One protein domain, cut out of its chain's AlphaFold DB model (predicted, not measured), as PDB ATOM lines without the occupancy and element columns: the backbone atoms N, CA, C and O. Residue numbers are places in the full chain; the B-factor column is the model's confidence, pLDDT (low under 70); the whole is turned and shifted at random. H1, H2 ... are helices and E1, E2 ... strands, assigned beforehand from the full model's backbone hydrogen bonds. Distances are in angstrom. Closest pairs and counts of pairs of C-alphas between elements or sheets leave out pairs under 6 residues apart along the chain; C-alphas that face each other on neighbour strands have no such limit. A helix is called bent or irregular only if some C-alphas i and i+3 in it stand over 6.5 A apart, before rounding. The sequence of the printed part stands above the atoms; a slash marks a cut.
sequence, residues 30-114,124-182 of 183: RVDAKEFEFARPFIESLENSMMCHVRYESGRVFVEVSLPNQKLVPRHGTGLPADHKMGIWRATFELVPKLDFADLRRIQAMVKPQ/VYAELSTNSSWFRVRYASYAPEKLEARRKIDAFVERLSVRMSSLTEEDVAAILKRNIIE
ATOM      1  N   ARG A  30    -117.825 -91.945 123.204       69.62
ATOM      2  CA  ARG A  30    -119.232 -91.571 123.332       69.62
ATOM      3  C   ARG A  30    -119.885 -92.586 124.250       69.62
ATOM      4  O   ARG A  30    -120.123 -93.714 123.827       69.62
ATOM      5  N   VAL A  31    -120.190 -92.167 125.465       79.31
ATOM      6  CA  VAL A  31    -120.849 -93.010 126.466       79.31
ATOM      7  C   VAL A  31    -122.357 -92.753 126.412       79.31
ATOM      8  O   VAL A  31    -122.791 -91.647 126.058       79.31
ATOM      9  N   ASP A  32    -123.181 -93.770 126.685       80.94
ATOM     10  CA  ASP A  32    -124.633 -93.577 126.785       80.94
ATOM     11  C   ASP A  32    -124.919 -92.559 127.897       80.94
ATOM     12  O   ASP A  32    -124.435 -92.670 129.023       80.94
ATOM     13  N   ALA A  33    -125.708 -91.536 127.576       80.50
ATOM     14  CA  ALA A  33    -126.056 -90.495 128.526       80.50
ATOM     15  C   ALA A  33    -126.764 -91.035 129.781       80.50
ATOM     16  O   ALA A  33    -126.699 -90.396 130.827       80.50
ATOM     17  N   LYS A  34    -127.431 -92.195 129.704       80.94
ATOM     18  CA  LYS A  34    -128.150 -92.813 130.836       80.94
ATOM     19  C   LYS A  34    -127.264 -93.137 132.030       80.94
ATOM     20  O   LYS A  34    -127.778 -93.272 133.136       80.94
ATOM     21  N   GLU A  35    -125.964 -93.251 131.811       76.31
ATOM     22  CA  GLU A  35    -124.988 -93.500 132.867       76.31
ATOM     23  C   GLU A  35    -124.729 -92.248 133.724       76.31
ATOM     24  O   GLU A  35    -124.141 -92.343 134.799       76.31
ATOM     25  N   PHE A  36    -125.223 -91.077 133.299       74.00
ATOM     26  CA  PHE A  36    -124.909 -89.793 133.911       74.00
ATOM     27  C   PHE A  36    -126.144 -89.050 134.414       74.00
ATOM     28  O   PHE A  36    -127.043 -88.668 133.661       74.00
ATOM     29  N   GLU A  37    -126.127 -88.716 135.701       73.69
ATOM     30  CA  GLU A  37    -127.224 -87.998 136.345       73.69
ATOM     31  C   GLU A  37    -127.447 -86.585 135.769       73.69
ATOM     32  O   GLU A  37    -128.594 -86.156 135.636       73.69
ATOM     33  N   PHE A  38    -126.390 -85.882 135.328       74.19
ATOM     34  CA  PHE A  38    -126.536 -84.559 134.683       74.19
ATOM     35  C   PHE A  38    -127.172 -84.626 133.310       74.19
ATOM     36  O   PHE A  38    -127.693 -83.617 132.835       74.19
ATOM     37  N   ALA A  39    -127.109 -85.774 132.641       80.25
ATOM     38  CA  ALA A  39    -127.675 -85.906 131.313       80.25
ATOM     39  C   ALA A  39    -129.177 -86.237 131.366       80.25
ATOM     40  O   ALA A  39    -129.864 -86.122 130.349       80.25
ATOM     41  N   ARG A  40    -129.722 -86.569 132.546       83.88
ATOM     42  CA  ARG A  40    -131.140 -86.898 132.764       83.88
ATOM     43  C   ARG A  40    -132.122 -85.869 132.174       83.88
ATOM     44  O   ARG A  40    -132.997 -86.301 131.425       83.88
ATOM     45  N   PRO A  41    -131.964 -84.541 132.361       84.44
ATOM     46  CA  PRO A  41    -132.849 -83.552 131.735       84.44
ATOM     47  C   PRO A  41    -132.884 -83.642 130.201       84.44
ATOM     48  O   PRO A  41    -133.925 -83.398 129.588       84.44
ATOM     49  N   PHE A  42    -131.766 -84.019 129.570       88.62
ATOM     50  CA  PHE A  42    -131.687 -84.223 128.123       88.62
ATOM     51  C   PHE A  42    -132.402 -85.502 127.706       88.62
ATOM     52  O   PHE A  42    -133.192 -85.468 126.767       88.62
ATOM     53  N   ILE A  43    -132.155 -86.603 128.420       89.19
ATOM     54  CA  ILE A  43    -132.736 -87.923 128.140       89.19
ATOM     55  C   ILE A  43    -134.258 -87.879 128.257       89.19
ATOM     56  O   ILE A  43    -134.962 -88.326 127.357       89.19
ATOM     57  N   GLU A  44    -134.776 -87.285 129.329       90.25
ATOM     58  CA  GLU A  44    -136.217 -87.163 129.566       90.25
ATOM     59  C   GLU A  44    -136.918 -86.212 128.586       90.25
ATOM     60  O   GLU A  44    -138.146 -86.204 128.490       90.25
ATOM     61  N   SER A  45    -136.153 -85.391 127.865       89.75
ATOM     62  CA  SER A  45    -136.683 -84.489 126.844       89.75
ATOM     63  C   SER A  45    -136.735 -85.128 125.455       89.75
ATOM     64  O   SER A  45    -137.381 -84.561 124.568       89.75
ATOM     65  N   LEU A  46    -136.086 -86.279 125.233       92.00
ATOM     66  CA  LEU A  46    -135.982 -86.920 123.916       92.00
ATOM     67  C   LEU A  46    -137.343 -87.368 123.363       92.00
ATOM     68  O   LEU A  46    -138.203 -87.858 124.087       92.00
ATOM     69  N   GLU A  47    -137.514 -87.230 122.047       90.38
ATOM     70  CA  GLU A  47    -138.539 -87.956 121.287       90.38
ATOM     71  C   GLU A  47    -138.053 -89.361 120.908       90.38
ATOM     72  O   GLU A  47    -136.851 -89.637 120.838       90.38
ATOM     73  N   ASN A  48    -138.997 -90.225 120.529       83.69
ATOM     74  CA  ASN A  48    -138.687 -91.514 119.918       83.69
ATOM     75  C   ASN A  48    -137.725 -91.351 118.727       83.69
ATOM     76  O   ASN A  48    -137.934 -90.517 117.844       83.69
ATOM     77  N   SER A  49    -136.727 -92.235 118.646       89.00
ATOM     78  CA  SER A  49    -135.644 -92.248 117.640       89.00
ATOM     79  C   SER A  49    -134.539 -91.203 117.823       89.00
ATOM     80  O   SER A  49    -133.586 -91.215 117.044       89.00
ATOM     81  N   MET A  50    -134.627 -90.312 118.813       93.00
ATOM     82  CA  MET A  50    -133.488 -89.470 119.186       93.00
ATOM     83  C   MET A  50    -132.522 -90.249 120.084       93.00
ATOM     84  O   MET A  50    -132.921 -91.160 120.805       93.00
ATOM     85  N   MET A  51    -131.244 -89.883 120.041       93.44
ATOM     86  CA  MET A  51    -130.194 -90.472 120.874       93.44
ATOM     87  C   MET A  51    -129.470 -89.371 121.644       93.44
ATOM     88  O   MET A  51    -129.335 -88.256 121.138       93.44
ATOM     89  N   CYS A  52    -128.985 -89.693 122.840       92.12
ATOM     90  CA  CYS A  52    -128.210 -88.787 123.679       92.12
ATOM     91  C   CYS A  52    -126.936 -89.493 124.140       92.12
ATOM     92  O   CYS A  52    -126.999 -90.608 124.656       92.12
ATOM     93  N   HIS A  53    -125.796 -88.843 123.943       91.56
ATOM     94  CA  HIS A  53    -124.492 -89.346 124.354       91.56
ATOM     95  C   HIS A  53    -123.747 -88.284 125.142       91.56
ATOM     96  O   HIS A  53    -123.880 -87.090 124.868       91.56
ATOM     97  N   VAL A  54    -122.915 -88.728 126.072       83.88
ATOM     98  CA  VAL A  54    -121.937 -87.872 126.734       83.88
ATOM     99  C   VAL A  54    -120.584 -88.099 126.080       83.88
ATOM    100  O   VAL A  54    -120.212 -89.223 125.746       83.88
ATOM    101  N   ARG A  55    -119.861 -87.006 125.856       82.94
ATOM    102  CA  ARG A  55    -118.532 -87.010 125.263       82.94
ATOM    103  C   ARG A  55    -117.618 -86.110 126.078       82.94
ATOM    104  O   ARG A  55    -117.966 -84.963 126.358       82.94
ATOM    105  N   TYR A  56    -116.433 -86.617 126.381       69.81
ATOM    106  CA  TYR A  56    -115.380 -85.874 127.059       69.81
ATOM    107  C   TYR A  56    -114.296 -85.516 126.047       69.81
ATOM    108  O   TYR A  56    -113.737 -86.391 125.393       69.81
ATOM    109  N   GLU A  57    -114.013 -84.229 125.881       67.31
ATOM    110  CA  GLU A  57    -112.980 -83.759 124.955       67.31
ATOM    111  C   GLU A  57    -112.252 -82.570 125.573       67.31
ATOM    112  O   GLU A  57    -112.881 -81.596 125.984       67.31
ATOM    113  N   SER A  58    -110.921 -82.646 125.645       68.25
ATOM    114  CA  SER A  58    -110.063 -81.548 126.114       68.25
ATOM    115  C   SER A  58    -110.475 -80.974 127.481       68.25
ATOM    116  O   SER A  58    -110.486 -79.759 127.677       68.25
ATOM    117  N   GLY A  59    -110.861 -81.848 128.419       62.62
ATOM    118  CA  GLY A  59    -111.306 -81.465 129.767       62.62
ATOM    119  C   GLY A  59    -112.706 -80.843 129.829       62.62
ATOM    120  O   GLY A  59    -113.087 -80.304 130.865       62.62
ATOM    121  N   ARG A  60    -113.472 -80.896 128.735       71.19
ATOM    122  CA  ARG A  60    -114.839 -80.375 128.646       71.19
ATOM    123  C   ARG A  60    -115.831 -81.520 128.519       71.19
ATOM    124  O   ARG A  60    -115.556 -82.528 127.864       71.19
ATOM    125  N   VAL A  61    -117.000 -81.325 129.121       75.31
ATOM    126  CA  VAL A  61    -118.120 -82.267 129.056       75.31
ATOM    127  C   VAL A  61    -119.125 -81.770 128.032       75.31
ATOM    128  O   VAL A  61    -119.631 -80.648 128.123       75.31
ATOM    129  N   PHE A  62    -119.430 -82.623 127.063       83.62
ATOM    130  CA  PHE A  62    -120.417 -82.360 126.032       83.62
ATOM    131  C   PHE A  62    -121.548 -83.374 126.124       83.62
ATOM    132  O   PHE A  62    -121.308 -84.579 126.151       83.62
ATOM    133  N   VAL A  63    -122.780 -82.885 126.081       87.69
ATOM    134  CA  VAL A  63    -123.960 -83.702 125.807       87.69
ATOM    135  C   VAL A  63    -124.293 -83.544 124.327       87.69
ATOM    136  O   VAL A  63    -124.513 -82.435 123.838       87.69
ATOM    137  N   GLU A  64    -124.286 -84.643 123.581       92.00
ATOM    138  CA  GLU A  64    -124.663 -84.683 122.170       92.00
ATOM    139  C   GLU A  64    -126.042 -85.315 122.032       92.00
ATOM    140  O   GLU A  64    -126.224 -86.497 122.320       92.00
ATOM    141  N   VAL A  65    -126.997 -84.540 121.526       91.12
ATOM    142  CA  VAL A  65    -128.316 -85.043 121.144       91.12
ATOM    143  C   VAL A  65    -128.370 -85.172 119.634       91.12
ATOM    144  O   VAL A  65    -127.994 -84.253 118.903       91.12
ATOM    145  N   SER A  66    -128.839 -86.317 119.152       93.06
ATOM    146  CA  SER A  66    -128.841 -86.624 117.731       93.06
ATOM    147  C   SER A  66    -130.149 -87.229 117.242       93.06
ATOM    148  O   SER A  66    -130.866 -87.902 117.979       93.06
ATOM    149  N   LEU A  67    -130.453 -86.975 115.970       91.88
ATOM    150  CA  LEU A  67    -131.564 -87.575 115.242       91.88
ATOM    151  C   LEU A  67    -130.992 -88.218 113.964       91.88
ATOM    152  O   LEU A  67    -130.538 -87.492 113.070       91.88
ATOM    153  N   PRO A  68    -130.941 -89.559 113.877       93.31
ATOM    154  CA  PRO A  68    -130.318 -90.264 112.763       93.31
ATOM    155  C   PRO A  68    -131.199 -90.271 111.509       93.31
ATOM    156  O   PRO A  68    -132.392 -89.973 111.563       93.31
ATOM    157  N   ASN A  69    -130.608 -90.662 110.375       93.25
ATOM    158  CA  ASN A  69    -131.301 -90.927 109.106       93.25
ATOM    159  C   ASN A  69    -132.129 -89.748 108.570       93.25
ATOM    160  O   ASN A  69    -133.215 -89.923 108.018       93.25
ATOM    161  N   GLN A  70    -131.608 -88.534 108.726       92.56
ATOM    162  CA  GLN A  70    -132.256 -87.318 108.263       92.56
ATOM    163  C   GLN A  70    -131.713 -86.893 106.907       92.56
ATOM    164  O   GLN A  70    -130.511 -86.958 106.651       92.56
ATOM    165  N   LYS A  71    -132.616 -86.397 106.057       93.56
ATOM    166  CA  LYS A  71    -132.239 -85.580 104.906       93.56
ATOM    167  C   LYS A  71    -132.016 -84.162 105.415       93.56
ATOM    168  O   LYS A  71    -132.931 -83.556 105.970       93.56
ATOM    169  N   LEU A  72    -130.789 -83.685 105.295       91.00
ATOM    170  CA  LEU A  72    -130.290 -82.453 105.876       91.00
ATOM    171  C   LEU A  72    -130.098 -81.395 104.796       91.00
ATOM    172  O   LEU A  72    -129.560 -81.688 103.730       91.00
ATOM    173  N   VAL A  73    -130.500 -80.170 105.118       89.69
ATOM    174  CA  VAL A  73    -130.300 -78.967 104.307       89.69
ATOM    175  C   VAL A  73    -129.578 -77.906 105.137       89.69
ATOM    176  O   VAL A  73    -129.814 -77.829 106.348       89.69
ATOM    177  N   PRO A  74    -128.693 -77.095 104.542       86.06
ATOM    178  CA  PRO A  74    -128.049 -76.003 105.250       86.06
ATOM    179  C   PRO A  74    -129.074 -75.070 105.882       86.06
ATOM    180  O   PRO A  74    -130.115 -74.763 105.296       86.06
ATOM    181  N   ARG A  75    -128.773 -74.579 107.082       80.00
ATOM    182  CA  ARG A  75    -129.556 -73.490 107.665       80.00
ATOM    183  C   ARG A  75    -129.300 -72.193 106.901       80.00
ATOM    184  O   ARG A  75    -128.175 -71.924 106.470       80.00
ATOM    185  N   HIS A  76    -130.336 -71.365 106.790       74.56
ATOM    186  CA  HIS A  76    -130.198 -70.011 106.263       74.56
ATOM    187  C   HIS A  76    -129.116 -69.240 107.036       74.56
ATOM    188  O   HIS A  76    -129.047 -69.325 108.260       74.56
ATOM    189  N   GLY A  77    -128.262 -68.515 106.310       73.00
ATOM    190  CA  GLY A  77    -127.196 -67.691 106.895       73.00
ATOM    191  C   GLY A  77    -125.886 -68.419 107.222       73.00
ATOM    192  O   GLY A  77    -124.970 -67.785 107.727       73.00
ATOM    193  N   THR A  78    -125.753 -69.717 106.919       71.62
ATOM    194  CA  THR A  78    -124.513 -70.477 107.200       71.62
ATOM    195  C   THR A  78    -123.426 -70.344 106.131       71.62
ATOM    196  O   THR A  78    -122.306 -70.793 106.355       71.62
ATOM    197  N   GLY A  79    -123.737 -69.771 104.961       77.00
ATOM    198  CA  GLY A  79    -122.803 -69.682 103.829       77.00
ATOM    199  C   GLY A  79    -122.422 -71.035 103.211       77.00
ATOM    200  O   GLY A  79    -121.560 -71.090 102.340       77.00
ATOM    201  N   LEU A  80    -123.048 -72.129 103.659       79.38
ATOM    202  CA  LEU A  80    -122.809 -73.470 103.144       79.38
ATOM    203  C   LEU A  80    -123.507 -73.664 101.787       79.38
ATOM    204  O   LEU A  80    -124.566 -73.072 101.554       79.38
ATOM    205  N   PRO A  81    -122.937 -74.495 100.892       79.62
ATOM    206  CA  PRO A  81    -123.549 -74.796  99.603       79.62
ATOM    207  C   PRO A  81    -124.938 -75.401  99.810       79.62
ATOM    208  O   PRO A  81    -125.126 -76.160 100.753       79.62
ATOM    209  N   ALA A  82    -125.892 -75.085  98.926       78.75
ATOM    210  CA  ALA A  82    -127.266 -75.596  98.956       78.75
ATOM    211  C   ALA A  82    -127.338 -77.085  98.555       78.75
ATOM    212  O   ALA A  82    -128.027 -77.467  97.612       78.75
ATOM    213  N   ASP A  83    -126.569 -77.921  99.247       84.62
ATOM    214  CA  ASP A  83    -126.501 -79.356  99.062       84.62
ATOM    215  C   ASP A  83    -127.453 -80.089 100.014       84.62
ATOM    216  O   ASP A  83    -127.759 -79.637 101.116       84.62
ATOM    217  N   HIS A  84    -127.946 -81.247  99.575       87.00
ATOM    218  CA  HIS A  84    -128.709 -82.148 100.432       87.00
ATOM    219  C   HIS A  84    -127.799 -83.285 100.869       87.00
ATOM    220  O   HIS A  84    -127.124 -83.900 100.042       87.00
ATOM    221  N   LYS A  85    -127.807 -83.600 102.164       87.56
ATOM    222  CA  LYS A  85    -127.014 -84.704 102.716       87.56
ATOM    223  C   LYS A  85    -127.903 -85.648 103.497       87.56
ATOM    224  O   LYS A  85    -128.729 -85.208 104.287       87.56
ATOM    225  N   MET A  86    -127.723 -86.947 103.300       93.25
ATOM    226  CA  MET A  86    -128.252 -87.930 104.240       93.25
ATOM    227  C   MET A  86    -127.270 -88.062 105.397       93.25
ATOM    228  O   MET A  86    -126.069 -88.211 105.178       93.25
ATOM    229  N   GLY A  87    -127.763 -87.989 106.628       90.56
ATOM    230  CA  GLY A  87    -126.893 -88.088 107.789       90.56
ATOM    231  C   GLY A  87    -127.618 -87.949 109.114       90.56
ATOM    232  O   GLY A  87    -128.831 -88.124 109.224       90.56
ATOM    233  N   ILE A  88    -126.834 -87.652 110.142       90.75
ATOM    234  CA  ILE A  88    -127.302 -87.505 111.515       90.75
ATOM    235  C   ILE A  88    -127.382 -86.010 111.814       90.75
ATOM    236  O   ILE A  88    -126.381 -85.301 111.707       90.75
ATOM    237  N   TRP A  89    -128.563 -85.529 112.196       90.88
ATOM    238  CA  TRP A  89    -128.681 -84.205 112.800       90.88
ATOM    239  C   TRP A  89    -128.118 -84.259 114.224       90.88
ATOM    240  O   TRP A  89    -128.425 -85.206 114.946       90.88
ATOM    241  N   ARG A  90    -127.299 -83.281 114.629       89.38
ATOM    242  CA  ARG A  90    -126.629 -83.260 115.942       89.38
ATOM    243  C   ARG A  90    -126.665 -81.871 116.567       89.38
ATOM    244  O   ARG A  90    -126.214 -80.916 115.943       89.38
ATOM    245  N   ALA A  91    -127.132 -81.773 117.802       87.12
ATOM    246  CA  ALA A  91    -126.946 -80.604 118.648       87.12
ATOM    247  C   ALA A  91    -125.965 -80.949 119.769       87.12
ATOM    248  O   ALA A  91    -126.067 -82.011 120.385       87.12
ATOM    249  N   THR A  92    -125.020 -80.049 120.028       87.81
ATOM    250  CA  THR A  92    -124.019 -80.230 121.082       87.81
ATOM    251  C   THR A  92    -124.225 -79.184 122.165       87.81
ATOM    252  O   THR A  92    -124.321 -77.990 121.876       87.81
ATOM    253  N   PHE A  93    -124.265 -79.648 123.406       85.38
ATOM    254  CA  PHE A  93    -124.417 -78.839 124.604       85.38
ATOM    255  C   PHE A  93    -123.151 -78.996 125.436       85.38
ATOM    256  O   PHE A  93    -122.876 -80.069 125.962       85.38
ATOM    257  N   GLU A  94    -122.347 -77.946 125.507       83.56
ATOM    258  CA  GLU A  94    -121.159 -77.908 126.355       83.56
ATOM    259  C   GLU A  94    -121.565 -77.433 127.744       83.56
ATOM    260  O   GLU A  94    -122.170 -76.370 127.885       83.56
ATOM    261  N   LEU A  95    -121.244 -78.223 128.764       75.88
ATOM    262  CA  LEU A  95    -121.447 -77.825 130.147       75.88
ATOM    263  C   LEU A  95    -120.338 -76.855 130.555       75.88
ATOM    264  O   LEU A  95    -119.163 -77.221 130.573       75.88
ATOM    265  N   VAL A  96    -120.725 -75.629 130.904       74.81
ATOM    266  CA  VAL A  96    -119.834 -74.618 131.464       74.81
ATOM    267  C   VAL A  96    -120.062 -74.560 132.975       74.81
ATOM    268  O   VAL A  96    -121.089 -74.037 133.426       74.81
ATOM    269  N   PRO A  97    -119.140 -75.118 133.776       66.50
ATOM    270  CA  PRO A  97    -119.285 -75.119 135.220       66.50
ATOM    271  C   PRO A  97    -119.086 -73.715 135.794       66.50
ATOM    272  O   PRO A  97    -118.259 -72.933 135.313       66.50
ATOM    273  N   LYS A  98    -119.806 -73.421 136.879       69.19
ATOM    274  CA  LYS A  98    -119.398 -72.380 137.821       69.19
ATOM    275  C   LYS A  98    -118.134 -72.851 138.526       69.19
ATOM    276  O   LYS A  98    -118.137 -73.922 139.126       69.19
ATOM    277  N   LEU A  99    -117.074 -72.059 138.450       64.38
ATOM    278  CA  LEU A  99    -115.831 -72.351 139.155       64.38
ATOM    279  C   LEU A  99    -115.603 -71.310 140.236       64.38
ATOM    280  O   LEU A  99    -115.706 -70.107 139.985       64.38
ATOM    281  N   ASP A 100    -115.279 -71.776 141.436       63.69
ATOM    282  CA  ASP A 100    -114.864 -70.892 142.510       63.69
ATOM    283  C   ASP A 100    -113.376 -70.506 142.378       63.69
ATOM    284  O   ASP A 100    -112.613 -71.027 141.558       63.69
ATOM    285  N   PHE A 101    -112.936 -69.560 143.207       67.62
ATOM    286  CA  PHE A 101    -111.546 -69.098 143.202       67.62
ATOM    287  C   PHE A 101    -110.521 -70.177 143.588       67.62
ATOM    288  O   PHE A 101    -109.330 -70.015 143.303       67.62
ATOM    289  N   ALA A 102    -110.921 -71.240 144.287       67.06
ATOM    290  CA  ALA A 102    -110.025 -72.338 144.631       67.06
ATOM    291  C   ALA A 102    -109.823 -73.265 143.424       67.06
ATOM    292  O   ALA A 102    -108.681 -73.603 143.104       67.06
ATOM    293  N   ASP A 103    -110.893 -73.587 142.704       65.38
ATOM    294  CA  ASP A 103    -110.862 -74.410 141.497       65.38
ATOM    295  C   ASP A 103    -110.150 -73.705 140.344       65.38
ATOM    296  O   ASP A 103    -109.314 -74.311 139.673       65.38
ATOM    297  N   LEU A 104    -110.365 -72.394 140.181       63.09
ATOM    298  CA  LEU A 104    -109.606 -71.577 139.229       63.09
ATOM    299  C   LEU A 104    -108.098 -71.657 139.488       63.09
ATOM    300  O   LEU A 104    -107.320 -71.853 138.556       63.09
ATOM    301  N   ARG A 105    -107.678 -71.553 140.755       64.38
ATOM    302  CA  ARG A 105    -106.261 -71.655 141.134       64.38
ATOM    303  C   ARG A 105    -105.701 -73.055 140.906       64.38
ATOM    304  O   ARG A 105    -104.567 -73.175 140.449       64.38
ATOM    305  N   ARG A 106    -106.481 -74.105 141.179       62.75
ATOM    306  CA  ARG A 106    -106.087 -75.493 140.882       62.75
ATOM    307  C   ARG A 106    -105.892 -75.701 139.387       62.75
ATOM    308  O   ARG A 106    -104.843 -76.193 138.986       62.75
ATOM    309  N   ILE A 107    -106.843 -75.265 138.563       59.59
ATOM    310  CA  ILE A 107    -106.751 -75.371 137.102       59.59
ATOM    311  C   ILE A 107    -105.546 -74.589 136.585       59.59
ATOM    312  O   ILE A 107    -104.744 -75.146 135.845       59.59
ATOM    313  N   GLN A 108    -105.344 -73.349 137.036       58.66
ATOM    314  CA  GLN A 108    -104.163 -72.557 136.675       58.66
ATOM    315  C   GLN A 108    -102.846 -73.241 137.068       58.66
ATOM    316  O   GLN A 108    -101.882 -73.172 136.314       58.66
ATOM    317  N   ALA A 109    -102.801 -73.930 138.211       61.16
ATOM    318  CA  ALA A 109    -101.618 -74.670 138.644       61.16
ATOM    319  C   ALA A 109    -101.360 -75.947 137.819       61.16
ATOM    320  O   ALA A 109    -100.208 -76.353 137.669       61.16
ATOM    321  N   MET A 110    -102.406 -76.582 137.273       54.16
ATOM    322  CA  MET A 110    -102.273 -77.755 136.394       54.16
ATOM    323  C   MET A 110    -101.787 -77.389 134.987       54.16
ATOM    324  O   MET A 110    -101.171 -78.209 134.302       54.16
ATOM    325  N   VAL A 111    -102.042 -76.159 134.551       54.59
ATOM    326  CA  VAL A 111    -101.654 -75.655 133.235       54.59
ATOM    327  C   VAL A 111    -100.208 -75.194 133.319       54.59
ATOM    328  O   VAL A 111     -99.905 -74.048 133.642       54.59
ATOM    329  N   LYS A 112     -99.277 -76.122 133.070       49.12
ATOM    330  CA  LYS A 112     -97.853 -75.785 132.999       49.12
ATOM    331  C   LYS A 112     -97.628 -74.701 131.930       49.12
ATOM    332  O   LYS A 112     -98.187 -74.810 130.838       49.12
ATOM    333  N   PRO A 113     -96.770 -73.697 132.183       45.69
ATOM    334  CA  PRO A 113     -96.421 -72.670 131.208       45.69
ATOM    335  C   PRO A 113     -95.459 -73.258 130.166       45.69
ATOM    336  O   PRO A 113     -94.264 -72.982 130.164       45.69
ATOM    337  N   GLN A 114     -95.960 -74.115 129.284       42.84
ATOM    338  CA  GLN A 114     -95.249 -74.566 128.091       42.84
ATOM    339  C   GLN A 114     -96.101 -74.268 126.863       42.84
ATOM    340  O   GLN A 114     -96.488 -75.183 126.164       42.84
ATOM    341  N   VAL A 124    -107.873 -69.914 127.094       47.84
ATOM    342  CA  VAL A 124    -109.071 -70.731 126.818       47.84
ATOM    343  C   VAL A 124    -110.008 -70.861 128.046       47.84
ATOM    344  O   VAL A 124    -111.173 -71.219 127.909       47.84
ATOM    345  N   TYR A 125    -109.524 -70.489 129.238       45.69
ATOM    346  CA  TYR A 125    -110.251 -70.315 130.504       45.69
ATOM    347  C   TYR A 125    -111.149 -69.061 130.586       45.69
ATOM    348  O   TYR A 125    -111.778 -68.836 131.611       45.69
ATOM    349  N   ALA A 126    -111.224 -68.205 129.568       40.78
ATOM    350  CA  ALA A 126    -112.025 -66.973 129.622       40.78
ATOM    351  C   ALA A 126    -113.527 -67.162 129.356       40.78
ATOM    352  O   ALA A 126    -114.262 -66.191 129.205       40.78
ATOM    353  N   GLU A 127    -113.998 -68.403 129.329       51.06
ATOM    354  CA  GLU A 127    -115.419 -68.736 129.207       51.06
ATOM    355  C   GLU A 127    -115.940 -69.406 130.480       51.06
ATOM    356  O   GLU A 127    -116.869 -70.204 130.438       51.06
ATOM    357  N   LEU A 128    -115.311 -69.113 131.617       57.06
ATOM    358  CA  LEU A 128    -115.699 -69.634 132.917       57.06
ATOM    359  C   LEU A 128    -116.774 -68.747 133.529       57.06
ATOM    360  O   LEU A 128    -116.686 -67.519 133.503       57.06
ATOM    361  N   SER A 129    -117.800 -69.381 134.084       51.81
ATOM    362  CA  SER A 129    -118.839 -68.659 134.797       51.81
ATOM    363  C   SER A 129    -118.439 -68.443 136.245       51.81
ATOM    364  O   SER A 129    -118.108 -69.396 136.949       51.81
ATOM    365  N   THR A 130    -118.508 -67.204 136.714       56.12
ATOM    366  CA  THR A 130    -118.287 -66.878 138.130       56.12
ATOM    367  C   THR A 130    -119.579 -66.904 138.943       56.12
ATOM    368  O   THR A 130    -119.531 -66.994 140.168       56.12
ATOM    369  N   ASN A 131    -120.741 -66.830 138.281       57.62
ATOM    370  CA  ASN A 131    -122.014 -66.558 138.951       57.62
ATOM    371  C   ASN A 131    -122.945 -67.777 138.982       57.62
ATOM    372  O   ASN A 131    -123.547 -68.012 140.021       57.62
ATOM    373  N   SER A 132    -123.016 -68.570 137.908       55.72
ATOM    374  CA  SER A 132    -123.921 -69.729 137.789       55.72
ATOM    375  C   SER A 132    -123.423 -70.742 136.753       55.72
ATOM    376  O   SER A 132    -122.727 -70.370 135.815       55.72
ATOM    377  N   SER A 133    -123.759 -72.024 136.869       65.75
ATOM    378  CA  SER A 133    -123.450 -72.997 135.806       65.75
ATOM    379  C   SER A 133    -124.423 -72.836 134.635       65.75
ATOM    380  O   SER A 133    -125.593 -72.517 134.841       65.75
ATOM    381  N   TRP A 134    -123.972 -73.069 133.403       67.75
ATOM    382  CA  TRP A 134    -124.831 -72.973 132.218       67.75
ATOM    383  C   TRP A 134    -124.386 -73.920 131.104       67.75
ATOM    384  O   TRP A 134    -123.277 -74.447 131.116       67.75
ATOM    385  N   PHE A 135    -125.263 -74.140 130.124       73.31
ATOM    386  CA  PHE A 135    -124.937 -74.910 128.928       73.31
ATOM    387  C   PHE A 135    -124.765 -73.994 127.727       73.31
ATOM    388  O   PHE A 135    -125.654 -73.213 127.380       73.31
ATOM    389  N   ARG A 136    -123.636 -74.131 127.038       74.88
ATOM    390  CA  ARG A 136    -123.439 -73.521 125.733       74.88
ATOM    391  C   ARG A 136    -124.017 -74.416 124.652       74.88
ATOM    392  O   ARG A 136    -123.611 -75.568 124.511       74.88
ATOM    393  N   VAL A 137    -124.902 -73.862 123.831       76.81
ATOM    394  CA  VAL A 137    -125.505 -74.593 122.714       76.81
ATOM    395  C   VAL A 137    -124.752 -74.306 121.423       76.81
ATOM    396  O   VAL A 137    -124.643 -73.160 120.989       76.81
ATOM    397  N   ARG A 138    -124.280 -75.363 120.766       76.88
ATOM    398  CA  ARG A 138    -123.813 -75.326 119.379       76.88
ATOM    399  C   ARG A 138    -124.852 -76.000 118.494       76.88
ATOM    400  O   ARG A 138    -124.989 -77.224 118.483       76.88
ATOM    401  N   TYR A 139    -125.605 -75.180 117.762       67.25
ATOM    402  CA  TYR A 139    -126.593 -75.667 116.805       67.25
ATOM    403  C   TYR A 139    -125.921 -76.248 115.560       67.25
ATOM    404  O   TYR A 139    -124.934 -75.706 115.062       67.25
ATOM    405  N   ALA A 140    -126.510 -77.315 115.017       76.19
ATOM    406  CA  ALA A 140    -126.111 -77.879 113.735       76.19
ATOM    407  C   ALA A 140    -126.164 -76.823 112.620       76.19
ATOM    408  O   ALA A 140    -127.176 -76.137 112.459       76.19
ATOM    409  N   SER A 141    -125.129 -76.764 111.780       78.38
ATOM    410  CA  SER A 141    -125.134 -75.944 110.556       78.38
ATOM    411  C   SER A 141    -126.157 -76.434 109.520       78.38
ATOM    412  O   SER A 141    -126.556 -75.691 108.627       78.38
ATOM    413  N   TYR A 142    -126.618 -77.674 109.669       82.81
ATOM    414  CA  TYR A 142    -127.641 -78.301 108.848       82.81
ATOM    415  C   TYR A 142    -128.908 -78.577 109.669       82.81
ATOM    416  O   TYR A 142    -128.836 -78.999 110.821       82.81
ATOM    417  N   ALA A 143    -130.080 -78.389 109.072       86.75
ATOM    418  CA  ALA A 143    -131.376 -78.730 109.652       86.75
ATOM    419  C   ALA A 143    -132.042 -79.866 108.862       86.75
ATOM    420  O   ALA A 143    -131.803 -79.986 107.659       86.75
ATOM    421  N   PRO A 144    -132.914 -80.681 109.481       90.81
ATOM    422  CA  PRO A 144    -133.718 -81.631 108.725       90.81
ATOM    423  C   PRO A 144    -134.599 -80.918 107.697       90.81
ATOM    424  O   PRO A 144    -135.146 -79.849 107.959       90.81
ATOM    425  N   GLU A 145    -134.757 -81.507 106.520       89.56
ATOM    426  CA  GLU A 145    -135.622 -80.990 105.457       89.56
ATOM    427  C   GLU A 145    -137.101 -81.231 105.779       89.56
ATOM    428  O   GLU A 145    -137.935 -80.345 105.606       89.56
ATOM    429  N   LYS A 146    -137.425 -82.420 106.306       91.00
ATOM    430  CA  LYS A 146    -138.801 -82.826 106.607       91.00
ATOM    431  C   LYS A 146    -139.364 -82.067 107.810       91.00
ATOM    432  O   LYS A 146    -138.750 -82.036 108.877       91.00
ATOM    433  N   LEU A 147    -140.587 -81.551 107.663       87.25
ATOM    434  CA  LEU A 147    -141.300 -80.820 108.716       87.25
ATOM    435  C   LEU A 147    -141.498 -81.652 109.992       87.25
ATOM    436  O   LEU A 147    -141.355 -81.130 111.091       87.25
ATOM    437  N   GLU A 148    -141.782 -82.947 109.856       90.62
ATOM    438  CA  GLU A 148    -141.950 -83.855 110.996       90.62
ATOM    439  C   GLU A 148    -140.697 -83.902 111.886       90.62
ATOM    440  O   GLU A 148    -140.789 -83.791 113.105       90.62
ATOM    441  N   ALA A 149    -139.513 -84.000 111.278       87.25
ATOM    442  CA  ALA A 149    -138.249 -84.024 112.004       87.25
ATOM    443  C   ALA A 149    -137.945 -82.681 112.685       87.25
ATOM    444  O   ALA A 149    -137.424 -82.666 113.796       87.25
ATOM    445  N   ARG A 150    -138.318 -81.557 112.057       86.44
ATOM    446  CA  ARG A 150    -138.209 -80.227 112.680       86.44
ATOM    447  C   ARG A 150    -139.097 -80.117 113.917       86.44
ATOM    448  O   ARG A 150    -138.593 -79.766 114.973       86.44
ATOM    449  N   ARG A 151    -140.362 -80.542 113.822       87.69
ATOM    450  CA  ARG A 151    -141.288 -80.560 114.968       87.69
ATOM    451  C   ARG A 151    -140.774 -81.411 116.128       87.69
ATOM    452  O   ARG A 151    -140.920 -81.011 117.275       87.69
ATOM    453  N   LYS A 152    -140.145 -82.556 115.838       88.75
ATOM    454  CA  LYS A 152    -139.497 -83.393 116.864       88.75
ATOM    455  C   LYS A 152    -138.375 -82.643 117.589       88.75
ATOM    456  O   LYS A 152    -138.285 -82.719 118.809       88.75
ATOM    457  N   ILE A 153    -137.548 -81.900 116.850       85.94
ATOM    458  CA  ILE A 153    -136.482 -81.067 117.429       85.94
ATOM    459  C   ILE A 153    -137.073 -79.928 118.264       85.94
ATOM    460  O   ILE A 153    -136.611 -79.707 119.379       85.94
ATOM    461  N   ASP A 154    -138.094 -79.237 117.759       84.62
ATOM    462  CA  ASP A 154    -138.724 -78.116 118.463       84.62
ATOM    463  C   ASP A 154    -139.356 -78.578 119.788       84.62
ATOM    464  O   ASP A 154    -139.107 -77.980 120.833       84.62
ATOM    465  N   ALA A 155    -140.071 -79.708 119.775       85.81
ATOM    466  CA  ALA A 155    -140.653 -80.308 120.977       85.81
ATOM    467  C   ALA A 155    -139.587 -80.751 121.996       85.81
ATOM    468  O   ALA A 155    -139.767 -80.584 123.204       85.81
ATOM    469  N   PHE A 156    -138.457 -81.290 121.524       88.69
ATOM    470  CA  PHE A 156    -137.309 -81.588 122.381       88.69
ATOM    471  C   PHE A 156    -136.763 -80.318 123.050       88.69
ATOM    472  O   PHE A 156    -136.548 -80.318 124.262       88.69
ATOM    473  N   VAL A 157    -136.569 -79.233 122.291       84.56
ATOM    474  CA  VAL A 157    -136.048 -77.960 122.818       84.56
ATOM    475  C   VAL A 157    -136.995 -77.360 123.857       84.56
ATOM    476  O   VAL A 157    -136.538 -76.925 124.912       84.56
ATOM    477  N   GLU A 158    -138.301 -77.380 123.597       79.31
ATOM    478  CA  GLU A 158    -139.314 -76.884 124.531       79.31
ATOM    479  C   GLU A 158    -139.283 -77.661 125.856       79.31
ATOM    480  O   GLU A 158    -139.149 -77.074 126.933       79.31
ATOM    481  N   ARG A 159    -139.302 -78.997 125.789       87.12
ATOM    482  CA  ARG A 159    -139.223 -79.864 126.974       87.12
ATOM    483  C   ARG A 159    -137.920 -79.708 127.750       87.12
ATOM    484  O   ARG A 159    -137.950 -79.750 128.984       87.12
ATOM    485  N   LEU A 160    -136.805 -79.533 127.042       85.19
ATOM    486  CA  LEU A 160    -135.503 -79.300 127.655       85.19
ATOM    487  C   LEU A 160    -135.486 -77.959 128.386       85.19
ATOM    488  O   LEU A 160    -135.023 -77.899 129.520       85.19
ATOM    489  N   SER A 161    -136.032 -76.904 127.774       75.38
ATOM    490  CA  SER A 161    -136.118 -75.576 128.388       75.38
ATOM    491  C   SER A 161    -136.893 -75.609 129.704       75.38
ATOM    492  O   SER A 161    -136.438 -75.044 130.697       75.38
ATOM    493  N   VAL A 162    -138.032 -76.308 129.738       80.69
ATOM    494  CA  VAL A 162    -138.831 -76.465 130.963       80.69
ATOM    495  C   VAL A 162    -138.029 -77.189 132.046       80.69
ATOM    496  O   VAL A 162    -137.931 -76.693 133.166       80.69
ATOM    497  N   ARG A 163    -137.386 -78.316 131.724       82.12
ATOM    498  CA  ARG A 163    -136.600 -79.074 132.715       82.12
ATOM    499  C   ARG A 163    -135.393 -78.300 133.227       82.12
ATOM    500  O   ARG A 163    -135.144 -78.286 134.428       82.12
ATOM    501  N   MET A 164    -134.677 -77.617 132.342       76.75
ATOM    502  CA  MET A 164    -133.527 -76.801 132.727       76.75
ATOM    503  C   MET A 164    -133.930 -75.641 133.641       76.75
ATOM    504  O   MET A 164    -133.185 -75.314 134.555       76.75
ATOM    505  N   SER A 165    -135.126 -75.070 133.457       71.19
ATOM    506  CA  SER A 165    -135.640 -74.016 134.343       71.19
ATOM    507  C   SER A 165    -135.959 -74.492 135.766       71.19
ATOM    508  O   SER A 165    -136.068 -73.669 136.670       71.19
ATOM    509  N   SER A 166    -136.089 -75.808 135.971       71.12
ATOM    510  CA  SER A 166    -136.351 -76.412 137.283       71.12
ATOM    511  C   SER A 166    -135.099 -76.896 138.022       71.12
ATOM    512  O   SER A 166    -135.217 -77.322 139.167       71.12
ATOM    513  N   LEU A 167    -133.918 -76.845 137.395       68.62
ATOM    514  CA  LEU A 167    -132.668 -77.249 138.042       68.62
ATOM    515  C   LEU A 167    -132.155 -76.146 138.966       68.62
ATOM    516  O   LEU A 167    -132.090 -74.978 138.577       68.62
ATOM    517  N   THR A 168    -131.736 -76.525 140.170       66.31
ATOM    518  CA  THR A 168    -131.065 -75.611 141.099       66.31
ATOM    519  C   THR A 168    -129.553 -75.572 140.839       66.31
ATOM    520  O   THR A 168    -128.987 -76.472 140.214       66.31
ATOM    521  N   GLU A 169    -128.855 -74.535 141.322       63.59
ATOM    522  CA  GLU A 169    -127.382 -74.486 141.232       63.59
ATOM    523  C   GLU A 169    -126.709 -75.638 141.995       63.59
ATOM    524  O   GLU A 169    -125.653 -76.115 141.575       63.59
ATOM    525  N   GLU A 170    -127.327 -76.102 143.085       63.19
ATOM    526  CA  GLU A 170    -126.845 -77.221 143.900       63.19
ATOM    527  C   GLU A 170    -126.879 -78.535 143.119       63.19
ATOM    528  O   GLU A 170    -125.899 -79.283 143.152       63.19
ATOM    529  N   ASP A 171    -127.942 -78.768 142.340       63.31
ATOM    530  CA  ASP A 171    -128.046 -79.936 141.464       63.31
ATOM    531  C   ASP A 171    -126.883 -79.954 140.470       63.31
ATOM    532  O   ASP A 171    -126.166 -80.947 140.347       63.31
ATOM    533  N   VAL A 172    -126.622 -78.827 139.802       59.75
ATOM    534  CA  VAL A 172    -125.560 -78.752 138.789       59.75
ATOM    535  C   VAL A 172    -124.170 -78.913 139.416       59.75
ATOM    536  O   VAL A 172    -123.331 -79.629 138.869       59.75
ATOM    537  N   ALA A 173    -123.918 -78.294 140.574       58.72
ATOM    538  CA  ALA A 173    -122.638 -78.386 141.278       58.72
ATOM    539  C   ALA A 173    -122.352 -79.796 141.825       58.72
ATOM    540  O   ALA A 173    -121.234 -80.297 141.677       58.72
ATOM    541  N   ALA A 174    -123.351 -80.459 142.416       60.34
ATOM    542  CA  ALA A 174    -123.217 -81.826 142.918       60.34
ATOM    543  C   ALA A 174    -122.865 -82.798 141.789       60.34
ATOM    544  O   ALA A 174    -121.987 -83.655 141.939       60.34
ATOM    545  N   ILE A 175    -123.493 -82.620 140.627       56.31
ATOM    546  CA  ILE A 175    -123.208 -83.477 139.491       56.31
ATOM    547  C   ILE A 175    -121.797 -83.231 138.931       56.31
ATOM    548  O   ILE A 175    -121.098 -84.182 138.580       56.31
ATOM    549  N   LEU A 176    -121.343 -81.978 138.888       54.53
ATOM    550  CA  LEU A 176    -119.990 -81.625 138.448       54.53
ATOM    551  C   LEU A 176    -118.915 -82.213 139.362       54.53
ATOM    552  O   LEU A 176    -117.959 -82.822 138.879       54.53
ATOM    553  N   LYS A 177    -119.089 -82.073 140.680       52.44
ATOM    554  CA  LYS A 177    -118.136 -82.595 141.660       52.44
ATOM    555  C   LYS A 177    -117.934 -84.102 141.484       52.44
ATOM    556  O   LYS A 177    -116.796 -84.550 141.391       52.44
ATOM    557  N   ARG A 178    -119.032 -84.847 141.336       53.38
ATOM    558  CA  ARG A 178    -119.032 -86.310 141.186       53.38
ATOM    559  C   ARG A 178    -118.462 -86.821 139.857       53.38
ATOM    560  O   ARG A 178    -118.068 -87.969 139.791       53.38
ATOM    561  N   ASN A 179    -118.460 -86.019 138.789       47.09
ATOM    562  CA  ASN A 179    -118.078 -86.501 137.448       47.09
ATOM    563  C   ASN A 179    -116.786 -85.884 136.894       47.09
ATOM    564  O   ASN A 179    -116.286 -86.348 135.873       47.09
ATOM    565  N   ILE A 180    -116.282 -84.808 137.503       44.94
ATOM    566  CA  ILE A 180    -115.094 -84.085 137.019       44.94
ATOM    567  C   ILE A 180    -113.994 -84.045 138.079       44.94
ATOM    568  O   ILE A 180    -112.824 -84.214 137.748       44.94
ATOM    569  N   ILE A 181    -114.358 -83.798 139.341       40.81
ATOM    570  CA  ILE A 181    -113.388 -83.611 140.431       40.81
ATOM    571  C   ILE A 181    -113.100 -84.943 141.136       40.81
ATOM    572  O   ILE A 181    -111.949 -85.222 141.463       40.81
ATOM    573  N   GLU A 182    -114.131 -85.763 141.342       41.34
ATOM    574  CA  GLU A 182    -114.065 -87.063 142.021       41.34
ATOM    575  C   GLU A 182    -114.656 -88.176 141.123       41.34
ATOM    576  O   GLU A 182    -115.707 -88.709 141.476       41.34
TER     577      GLU A 182
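AT A GLANCE: This is residues 30 to 114 and 124 to 182 of the 183 residues of an uncharacterized protein of Blastopirellula marina (UniProt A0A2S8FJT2). A strongly twisted antiparallel sheet makes a wall, with the long helix H3 and the short helix H1 over one of its faces, while H4 only grazes the sheet. H2 is off the sheet and touches no helix, and residues 109 to 114 stick out. The printed part has 144 residues with four named helices and six named strands, in the order E1 H1 E2 E3 E4 H2 E5 E6 H3 H4, and its class is mixed, helices and strands. The sheet is branched at E3 and holds a meander, E2 E3 E4, each strand the antiparallel neighbour of the one before. The whole is only just compact, close to loose, with a radius of gyration of the C-alphas of 17.2 A and spans of 49 by 36 by 26 A.

HOW THE PARTS SIT: E1, residues 30 to 32, is the antiparallel neighbour of E2, residues 51 to 57, with N 31 and O 54 3.0 A apart. E2 forms a hairpin with E3, residues 60 to 74, where N 55 and O 62 are 2.8 A apart. H1, residues 37 to 43, is on the sheet at a height of 8.7 A, over E2 and only just over E3, with 3 C-alphas. E3 bends by 116 degrees at residue 71 and forms a hairpin with E4, residues 85 to 96; N 65 and O 91 are 2.9 A apart. H2, residues 101 to 110, is not on the sheet. E5, residues 134 to 138, is antiparallel to E4 at 157 degrees, with N 94 and O 136 2.9 A apart. E6, residues 142 to 144, lies on the same side of E3 as E2; N 143 and O 73 are 2.8 A apart. H3, residues 147 to 165, is on the same face as H1, at a height of 10.1 A, slantwise to the strands at 46 degrees to E6 on the local plane. H3 touches H1 with residues 160 to 164 alone; the closest C-alphas are those of Pro 41 and Arg 163, 5.9 A. H4, residues 169 to 181, only grazes the sheet with residues 169 to 180. H4 only just touches H1, with 3 pairs of C-alphas within 8 A, by its residues 172 to 175 alone; the closest C-alphas are those of Phe 38 and Ile 175, 5.9 A. In H2, H3 and H4 every O i to N i+4 pair is within hydrogen-bond range; in H1 1 of 3 is, beside 3 of 4 O i to N i+3 pairs.

IN THESE COORDINATES: E1 begins at C-alpha 30, (-119.232, -91.571, 123.332). H1 is irregular, with C-alphas 38 and 41 7.0 A apart. E2 is 18.9 A long, E3 27.2 A, E4 31.3 A and H3 27.1 A. H3 begins at C-alpha 147, (-141.300, -80.820, 108.716), and H4 ends at C-alpha 181, (-113.388, -83.611, 140.431).

THE WHOLE: The two C-alphas farthest apart are those of Pro 113 and Glu 148, 51.1 A. Residues 115 to 123 are not printed, and C-alphas 114 and 124 are 14.4 A apart across the cut. Of the links that are printed whole, none is long. The mean pLDDT of the printed part is 75.0; 51 residues are under 70, among them 97 to 114, 124 to 134 and 167 to 182.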